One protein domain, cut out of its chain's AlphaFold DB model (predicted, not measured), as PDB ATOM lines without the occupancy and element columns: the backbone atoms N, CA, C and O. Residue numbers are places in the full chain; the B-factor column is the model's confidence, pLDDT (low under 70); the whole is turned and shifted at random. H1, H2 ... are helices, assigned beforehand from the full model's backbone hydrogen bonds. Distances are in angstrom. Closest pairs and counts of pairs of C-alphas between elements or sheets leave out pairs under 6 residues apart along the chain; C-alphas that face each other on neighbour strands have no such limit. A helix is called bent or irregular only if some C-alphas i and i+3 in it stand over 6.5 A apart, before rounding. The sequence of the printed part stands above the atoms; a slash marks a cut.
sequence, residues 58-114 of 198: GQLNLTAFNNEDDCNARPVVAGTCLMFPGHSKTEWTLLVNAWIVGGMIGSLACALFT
ATOM      1  N   GLY A  58     -17.273   8.840  -9.631       78.62
ATOM      2  CA  GLY A  58     -18.050  10.052  -9.385       78.62
ATOM      3  C   GLY A  58     -17.205  11.315  -9.529       78.62
ATOM      4  O   GLY A  58     -17.608  12.229 -10.237       78.62
ATOM      5  N   GLN A  59     -16.010  11.344  -8.935       78.88
ATOM      6  CA  GLN A  59     -15.099  12.490  -9.022       78.88
ATOM      7  C   GLN A  59     -14.562  12.724 -10.436       78.88
ATOM      8  O   GLN A  59     -14.601  13.855 -10.909       78.88
ATOM      9  N   LEU A  60     -14.105  11.672 -11.126       77.62
ATOM     10  CA  LEU A  60     -13.580  11.791 -12.494       77.62
ATOM     11  C   LEU A  60     -14.631  12.324 -13.465       77.62
ATOM     12  O   LEU A  60     -14.349  13.195 -14.286       77.62
ATOM     13  N   ASN A  61     -15.856  11.814 -13.353       76.12
ATOM     14  CA  ASN A  61     -16.937  12.286 -14.196       76.12
ATOM     15  C   ASN A  61     -17.364  13.709 -13.772       76.12
ATOM     16  O   ASN A  61     -17.652  14.534 -14.639       76.12
ATOM     17  N   LEU A  62     -17.379  14.036 -12.471       77.50
ATOM     18  CA  LEU A  62     -17.826  15.345 -11.977       77.50
ATOM     19  C   LEU A  62     -16.896  16.463 -12.453       77.50
ATOM     20  O   LEU A  62     -17.375  17.450 -13.003       77.50
ATOM     21  N   THR A  63     -15.583  16.309 -12.278       74.62
ATOM     22  CA  THR A  63     -14.597  17.339 -12.649       74.62
ATOM     23  C   THR A  63     -14.545  17.581 -14.156       74.62
ATOM     24  O   THR A  63     -14.424  18.724 -14.590       74.62
ATOM     25  N   ALA A  64     -14.711  16.533 -14.967       73.06
ATOM     26  CA  ALA A  64     -14.720  16.658 -16.422       73.06
ATOM     27  C   ALA A  64     -16.039  17.230 -16.976       73.06
ATOM     28  O   ALA A  64     -16.003  18.055 -17.893       73.06
ATOM     29  N   PHE A  65     -17.191  16.798 -16.442       73.38
ATOM     30  CA  PHE A  65     -18.494  17.012 -17.087       73.38
ATOM     31  C   PHE A  65     -19.476  17.904 -16.325       73.38
ATOM     32  O   PHE A  65     -20.466  18.325 -16.921       73.38
ATOM     33  N   ASN A  66     -19.277  18.149 -15.025       74.25
ATOM     34  CA  ASN A  66     -20.279  18.835 -14.203       74.25
ATOM     35  C   ASN A  66     -19.718  19.818 -13.144       74.25
ATOM     36  O   ASN A  66     -20.477  20.331 -12.323       74.25
ATOM     37  N   ASN A  67     -18.414  20.123 -13.154       81.06
ATOM     38  CA  ASN A  67     -17.811  21.098 -12.238       81.06
ATOM     39  C   ASN A  67     -17.939  22.536 -12.773       81.06
ATOM     40  O   ASN A  67     -17.127  22.994 -13.574       81.06
ATOM     41  N   GLU A  68     -18.978  23.241 -12.321       79.50
ATOM     42  CA  GLU A  68     -19.283  24.617 -12.735       79.50
ATOM     43  C   GLU A  68     -18.179  25.621 -12.378       79.50
ATOM     44  O   GLU A  68     -17.914  26.525 -13.170       79.50
ATOM     45  N   ASP A  69     -17.515  25.467 -11.234       82.19
ATOM     46  CA  ASP A  69     -16.515  26.434 -10.767       82.19
ATOM     47  C   ASP A  69     -15.262  26.409 -11.661       82.19
ATOM     48  O   ASP A  69     -14.821  27.456 -12.143       82.19
ATOM     49  N   ASP A  70     -14.758  25.213 -11.983       77.38
ATOM     50  CA  ASP A  70     -13.630  25.027 -12.912       77.38
ATOM     51  C   ASP A  70     -13.998  25.478 -14.337       77.38
ATOM     52  O   ASP A  70     -13.198  26.099 -15.039       77.38
ATOM     53  N   CYS A  71     -15.239  25.212 -14.754       76.12
ATOM     54  CA  CYS A  71     -15.789  25.616 -16.048       76.12
ATOM     55  C   CYS A  71     -15.918  27.136 -16.226       76.12
ATOM     56  O   CYS A  71     -15.772  27.662 -17.340       76.12
ATOM     57  N   ASN A  72     -16.229  27.845 -15.142       83.12
ATOM     58  CA  ASN A  72     -16.444  29.289 -15.137       83.12
ATOM     59  C   ASN A  72     -15.154  30.079 -14.877       83.12
ATOM     60  O   ASN A  72     -15.108  31.275 -15.177       83.12
ATOM     61  N   ALA A  73     -14.090  29.430 -14.394       84.88
ATOM     62  CA  ALA A  73     -12.778  30.046 -14.257       84.88
ATOM     63  C   ALA A  73     -12.238  30.525 -15.620       84.88
ATOM     64  O   ALA A  73     -12.484  29.933 -16.676       84.88
ATOM     65  N   ARG A  74     -11.509  31.644 -15.626       84.38
ATOM     66  CA  ARG A  74     -10.841  32.171 -16.823       84.38
ATOM     67  C   ARG A  74      -9.397  32.536 -16.474       84.38
ATOM     68  O   ARG A  74      -9.207  33.295 -15.525       84.38
ATOM     69  N   PRO A  75      -8.394  32.062 -17.243       85.25
ATOM     70  CA  PRO A  75      -8.485  31.156 -18.403       85.25
ATOM     71  C   PRO A  75      -8.816  29.696 -18.017       85.25
ATOM     72  O   PRO A  75      -8.460  29.255 -16.930       85.25
ATOM     73  N   VAL A  76      -9.487  28.952 -18.908       79.44
ATOM     74  CA  VAL A  76      -9.839  27.527 -18.698       79.44
ATOM     75  C   VAL A  76      -8.674  26.634 -19.123       79.44
ATOM     76  O   VAL A  76      -8.054  26.885 -20.159       79.44
ATOM     77  N   VAL A  77      -8.389  25.579 -18.359       77.81
ATOM     78  CA  VAL A  77      -7.367  24.581 -18.711       77.81
ATOM     79  C   VAL A  77      -7.881  23.690 -19.852       77.81
ATOM     80  O   VAL A  77      -9.018  23.220 -19.826       77.81
ATOM     81  N   ALA A  78      -7.056  23.435 -20.870       69.44
ATOM     82  CA  ALA A  78      -7.438  22.561 -21.981       69.44
ATOM     83  C   ALA A  78      -7.780  21.144 -21.475       69.44
ATOM     84  O   ALA A  78      -7.069  20.599 -20.635       69.44
ATOM     85  N   GLY A  79      -8.881  20.561 -21.961       67.81
ATOM     86  CA  GLY A  79      -9.366  19.241 -21.526       67.81
ATOM     87  C   GLY A  79     -10.212  19.245 -20.245       67.81
ATOM     88  O   GLY A  79     -10.759  18.209 -19.877       67.81
ATOM     89  N   THR A  80     -10.382  20.400 -19.596       67.25
ATOM     90  CA  THR A  80     -11.366  20.587 -18.519       67.25
ATOM     91  C   THR A  80     -12.617  21.271 -19.069       67.25
ATOM     92  O   THR A  80     -12.518  22.081 -19.989       67.25
ATOM     93  N   CYS A  81     -13.790  20.944 -18.514       70.00
ATOM     94  CA  CYS A  81     -15.088  21.549 -18.832       70.00
ATOM     95  C   CYS A  81     -15.805  21.091 -20.127       70.00
ATOM     96  O   CYS A  81     -15.929  21.836 -21.100       70.00
ATOM     97  N   LEU A  82     -16.390  19.889 -20.107       70.38
ATOM     98  CA  LEU A  82     -17.412  19.454 -21.073       70.38
ATOM     99  C   LEU A  82     -18.798  19.453 -20.412       70.38
ATOM    100  O   LEU A  82     -19.303  18.408 -20.013       70.38
ATOM    101  N   MET A  83     -19.420  20.629 -20.288       67.38
ATOM    102  CA  MET A  83     -20.758  20.741 -19.696       67.38
ATOM    103  C   MET A  83     -21.869  20.379 -20.686       67.38
ATOM    104  O   MET A  83     -21.938  20.929 -21.785       67.38
ATOM    105  N   PHE A  84     -22.789  19.513 -20.257       64.88
ATOM    106  CA  PHE A  84     -24.041  19.246 -20.965       64.88
ATOM    107  C   PHE A  84     -25.152  20.136 -20.381       64.88
ATOM    108  O   PHE A  84     -25.574  19.911 -19.245       64.88
ATOM    109  N   PRO A  85     -25.623  21.168 -21.105       61.50
ATOM    110  CA  PRO A  85     -26.621  22.092 -20.579       61.50
ATOM    111  C   PRO A  85     -27.981  21.403 -20.400       61.50
ATOM    112  O   PRO A  85     -28.441  20.692 -21.290       61.50
ATOM    113  N   GLY A  86     -28.650  21.662 -19.270       70.06
ATOM    114  CA  GLY A  86     -30.050  21.274 -19.039       70.06
ATOM    115  C   GLY A  86     -30.303  20.103 -18.084       70.06
ATOM    116  O   GLY A  86     -31.463  19.748 -17.901       70.06
ATOM    117  N   HIS A  87     -29.274  19.532 -17.449       69.19
ATOM    118  CA  HIS A  87     -29.430  18.438 -16.479       69.19
ATOM    119  C   HIS A  87     -29.083  18.862 -15.048       69.19
ATOM    120  O   HIS A  87     -28.131  19.608 -14.819       69.19
ATOM    121  N   SER A  88     -29.827  18.346 -14.068       80.44
ATOM    122  CA  SER A  88     -29.504  18.500 -12.645       80.44
ATOM    123  C   SER A  88     -28.357  17.575 -12.206       80.44
ATOM    124  O   SER A  88     -28.135  16.506 -12.779       80.44
ATOM    125  N   LYS A  89     -27.659  17.941 -11.116       73.81
ATOM    126  CA  LYS A  89     -26.598  17.112 -10.501       73.81
ATOM    127  C   LYS A  89     -27.093  15.706 -10.153       73.81
ATOM    128  O   LYS A  89     -26.357  14.730 -10.294       73.81
ATOM    129  N   THR A  90     -28.349  15.595  -9.724       77.75
ATOM    130  CA  THR A  90     -28.979  14.320  -9.376       77.75
ATOM    131  C   THR A  90     -29.233  13.458 -10.609       77.75
ATOM    132  O   THR A  90     -28.879  12.285 -10.589       77.75
ATOM    133  N   GLU A  91     -29.776  14.018 -11.694       73.69
ATOM    134  CA  GLU A  91     -29.997  13.273 -12.946       73.69
ATOM    135  C   GLU A  91     -28.686  12.755 -13.537       73.69
ATOM    136  O   GLU A  91     -28.582  11.583 -13.896       73.69
ATOM    137  N   TRP A  92     -27.657  13.601 -13.564       74.06
ATOM    138  CA  TRP A  92     -26.325  13.209 -14.011       74.06
ATOM    139  C   TRP A  92     -25.737  12.088 -13.142       74.06
ATOM    140  O   TRP A  92     -25.246  11.085 -13.661       74.06
ATOM    141  N   THR A  93     -25.861  12.210 -11.816       75.44
ATOM    142  CA  THR A  93     -25.379  11.191 -10.873       75.44
ATOM    143  C   THR A  93     -26.108   9.868 -11.093       75.44
ATOM    144  O   THR A  93     -25.472   8.815 -11.095       75.44
ATOM    145  N   LEU A  94     -27.423   9.894 -11.315       80.75
ATOM    146  CA  LEU A  94     -28.207   8.690 -11.587       80.75
ATOM    147  C   LEU A  94     -27.772   8.011 -12.891       80.75
ATOM    148  O   LEU A  94     -27.611   6.792 -12.899       80.75
ATOM    149  N   LEU A  95     -27.513   8.773 -13.958       73.88
ATOM    150  CA  LEU A  95     -27.017   8.225 -15.226       73.88
ATOM    151  C   LEU A  95     -25.623   7.607 -15.082       73.88
ATOM    152  O   LEU A  95     -25.404   6.470 -15.501       73.88
ATOM    153  N   VAL A  96     -24.695   8.316 -14.435       69.25
ATOM    154  CA  VAL A  96     -23.318   7.845 -14.220       69.25
ATOM    155  C   VAL A  96     -23.264   6.609 -13.320       69.25
ATOM    156  O   VAL A  96     -22.366   5.789 -13.480       69.25
ATOM    157  N   ASN A  97     -24.224   6.433 -12.407       72.31
ATOM    158  CA  ASN A  97     -24.285   5.273 -11.509       72.31
ATOM    159  C   ASN A  97     -25.227   4.157 -11.997       72.31
ATOM    160  O   ASN A  97     -25.251   3.082 -11.398       72.31
ATOM    161  N   ALA A  98     -25.964   4.351 -13.096       77.19
ATOM    162  CA  ALA A  98     -26.938   3.374 -13.599       77.19
ATOM    163  C   ALA A  98     -26.306   2.010 -13.929       77.19
ATOM    164  O   ALA A  98     -26.918   0.957 -13.735       77.19
ATOM    165  N   TRP A  99     -25.050   2.011 -14.377       70.94
ATOM    166  CA  TRP A  99     -24.322   0.786 -14.703       70.94
ATOM    167  C   TRP A  99     -24.034  -0.103 -13.479       70.94
ATOM    168  O   TRP A  99     -23.895  -1.315 -13.643       70.94
ATOM    169  N   ILE A 100     -24.011   0.456 -12.260       70.19
ATOM    170  CA  ILE A 100     -23.840  -0.306 -11.012       70.19
ATOM    171  C   ILE A 100     -25.021  -1.261 -10.832       70.19
ATOM    172  O   ILE A 100     -24.837  -2.451 -10.585       70.19
ATOM    173  N   VAL A 101     -26.241  -0.758 -11.040       69.12
ATOM    174  CA  VAL A 101     -27.471  -1.552 -10.933       69.12
ATOM    175  C   VAL A 101     -27.484  -2.663 -11.986       69.12
ATOM    176  O   VAL A 101     -27.767  -3.816 -11.664       69.12
ATOM    177  N   GLY A 102     -27.101  -2.347 -13.228       69.38
ATOM    178  CA  GLY A 102     -27.008  -3.333 -14.310       69.38
ATOM    179  C   GLY A 102     -25.969  -4.428 -14.041       69.38
ATOM    180  O   GLY A 102     -26.266  -5.612 -14.201       69.38
ATOM    181  N   GLY A 103     -24.776  -4.052 -13.573       67.38
ATOM    182  CA  GLY A 103     -23.712  -4.994 -13.221       67.38
ATOM    183  C   GLY A 103     -24.084  -5.904 -12.048       67.38
ATOM    184  O   GLY A 103     -23.810  -7.106 -12.089       67.38
ATOM    185  N   MET A 104     -24.764  -5.363 -11.031       67.56
ATOM    186  CA  MET A 104     -25.257  -6.133  -9.885       67.56
ATOM    187  C   MET A 104     -26.332  -7.143 -10.292       67.56
ATOM    188  O   MET A 104     -26.226  -8.320  -9.946       67.56
ATOM    189  N   ILE A 105     -27.337  -6.711 -11.060       70.38
ATOM    190  CA  ILE A 105     -28.421  -7.590 -11.524       70.38
ATOM    191  C   ILE A 105     -27.873  -8.673 -12.458       70.38
ATOM    192  O   ILE A 105     -28.217  -9.842 -12.298       70.38
ATOM    193  N   GLY A 106     -26.983  -8.312 -13.388       66.00
ATOM    194  CA  GLY A 106     -26.345  -9.270 -14.291       66.00
ATOM    195  C   GLY A 106     -25.529 -10.324 -13.540       66.00
ATOM    196  O   GLY A 106     -25.668 -11.517 -13.800       66.00
ATOM    197  N   SER A 107     -24.746  -9.901 -12.545       66.81
ATOM    198  CA  SER A 107     -23.950 -10.819 -11.718       66.81
ATOM    199  C   SER A 107     -24.831 -11.754 -10.883       66.81
ATOM    200  O   SER A 107     -24.539 -12.946 -10.782       66.81
ATOM    201  N   LEU A 108     -25.932 -11.239 -10.328       60.56
ATOM    202  CA  LEU A 108     -26.894 -12.032  -9.563       60.56
ATOM    203  C   LEU A 108     -27.616 -13.052 -10.453       60.56
ATOM    204  O   LEU A 108     -27.741 -14.214 -10.075       60.56
ATOM    205  N   ALA A 109     -28.026 -12.651 -11.658       64.44
ATOM    206  CA  ALA A 109     -28.626 -13.552 -12.636       64.44
ATOM    207  C   ALA A 109     -27.660 -14.679 -13.027       64.44
ATOM    208  O   ALA A 109     -28.067 -15.834 -13.084       64.44
ATOM    209  N   CYS A 110     -26.370 -14.381 -13.220       58.94
ATOM    210  CA  CYS A 110     -25.362 -15.408 -13.479       58.94
ATOM    211  C   CYS A 110     -25.184 -16.379 -12.301       58.94
ATOM    212  O   CYS A 110     -25.008 -17.574 -12.534       58.94
ATOM    213  N   ALA A 111     -25.255 -15.895 -11.057       55.91
ATOM    214  CA  ALA A 111     -25.089 -16.719  -9.857       55.91
ATOM    215  C   ALA A 111     -26.235 -17.726  -9.639       55.91
ATOM    216  O   ALA A 111     -26.013 -18.794  -9.071       55.91
ATOM    217  N   LEU A 112     -27.445 -17.424 -10.122       59.09
ATOM    218  CA  LEU A 112     -28.616 -18.301  -9.984       59.09
ATOM    219  C   LEU A 112     -28.542 -19.582 -10.837       59.09
ATOM    220  O   LEU A 112     -29.352 -20.485 -10.642       59.09
ATOM    221  N   PHE A 113     -27.573 -19.697 -11.751       57.78
ATOM    222  CA  PHE A 113     -27.511 -20.791 -12.726       57.78
ATOM    223  C   PHE A 113     -26.190 -21.585 -12.729       57.78
ATOM    224  O   PHE A 113     -25.895 -22.197 -13.752       57.78
ATOM    225  N   THR A 114     -25.331 -21.593 -11.699       56.44
ATOM    226  CA  THR A 114     -23.927 -22.066 -11.867       56.44
ATOM    227  C   THR A 114     -23.513 -23.412 -11.254       56.44
ATOM    228  O   THR A 114     -23.484 -23.569 -10.042       56.44
TER     229      THR A 114
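What this domain is: This is residues 58 to 114 of the 198 residues of an uncharacterized protein of Phytophthora fragariae (UniProt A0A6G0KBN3). A long bent helix, H3, makes the long axis of this domain: its far part, with the tail behind it, sticks out as a free arm at residues 98 to 114, and at its other end sits a small head made of its first arm H3a, the two short helices H1 and H2, and a long loop. H1 lies crosswise beside H3a, H2 sits farther out past the end of H1, and residues 73 to 88 swing out beyond H2 and fold back to the beginning of H3. The printed part has 57 residues, with three named helices in the order H1, H2, H3 and no named strand; the class is all helix, and 36 of the 57 residues are in the helices. The whole is extended, with a radius of gyration of the C-alphas of 16.5 A, and the C-alphas span 56 by 21 by 12 A, the outline of a rod whose length owes much to the arm.

How they stand to each other: Begin with H3, residues 89 to 111, the longest helix with 23 residues. By its hydrogen bonds it was assigned as one helix, but it is bent: look at C-alphas 96 and 99, which are 7.1 A apart, against about 5 A in a regular helix. Its arms are H3a, residues 89 to 96, and H3b, residues 99 to 111; residues 97 and 98 belong to neither. The lines of the two arms stand at a steep tilt of 37 degrees, only just past shallow. Next look at H1, residues 58 to 65, which only just touches H3a, with 3 pairs of C-alphas within 8 A. The closest C-alphas of the two are those of Gly 58 and Val 96, 7.5 A apart. Their lines are about perpendicular at 73 degrees, only just past steep. Then comes H2, residues 68 to 72, which is close to H1 but not clearly touching it; the closest C-alphas of the two, those of Thr 63 and Asp 70, are 7.8 A apart. H2 and H3a are apart, and H3b is apart from both H1 and H2. On the backbone, you will find each O i to N i+4 pair within hydrogen-bond range in H1, H2, H3a and H3b.

Where its parts are: Find C-alpha 89 at (-26.598, 17.112, -10.501), where H3a begins; from there it runs 10.5 A to C-alpha 96 at (-23.318, 7.845, -14.220). Past the bend, H3b begins at C-alpha 99 and runs 18.2 A to C-alpha 111 at (-25.089, -16.719, -9.857); watch y fall along it. Go back to the first printed residue, Gly 58, with its C-alpha at (-18.050, 10.052, -9.385): H1 runs from there 10.4 A to Phe 65. H2 runs from Glu 68 to Asn 72, 6.0 A from first to last C-alpha.

The domain as a whole: The two C-alphas farthest apart are those of Arg 74 and Thr 114, at 56.0 A, while those of Gly 58 and Thr 114, the first and last printed, are 32.7 A apart. Leave out the free stretch, residues 98 to 114, of which 98 to 111 belong to H3, and a body of 40 residues remains, spanning 31 by 19 by 12 A. The link from H1 to H2 is tight, with 2 residues, and the link from H2 to H3 is long, with 16. The printed part has no cut. Its mean pLDDT is 72.2, and the B-factor column shows 21 residues under 70, among them residues 78 to 80, 83 to 85, 101 to 104 and 106 to 114.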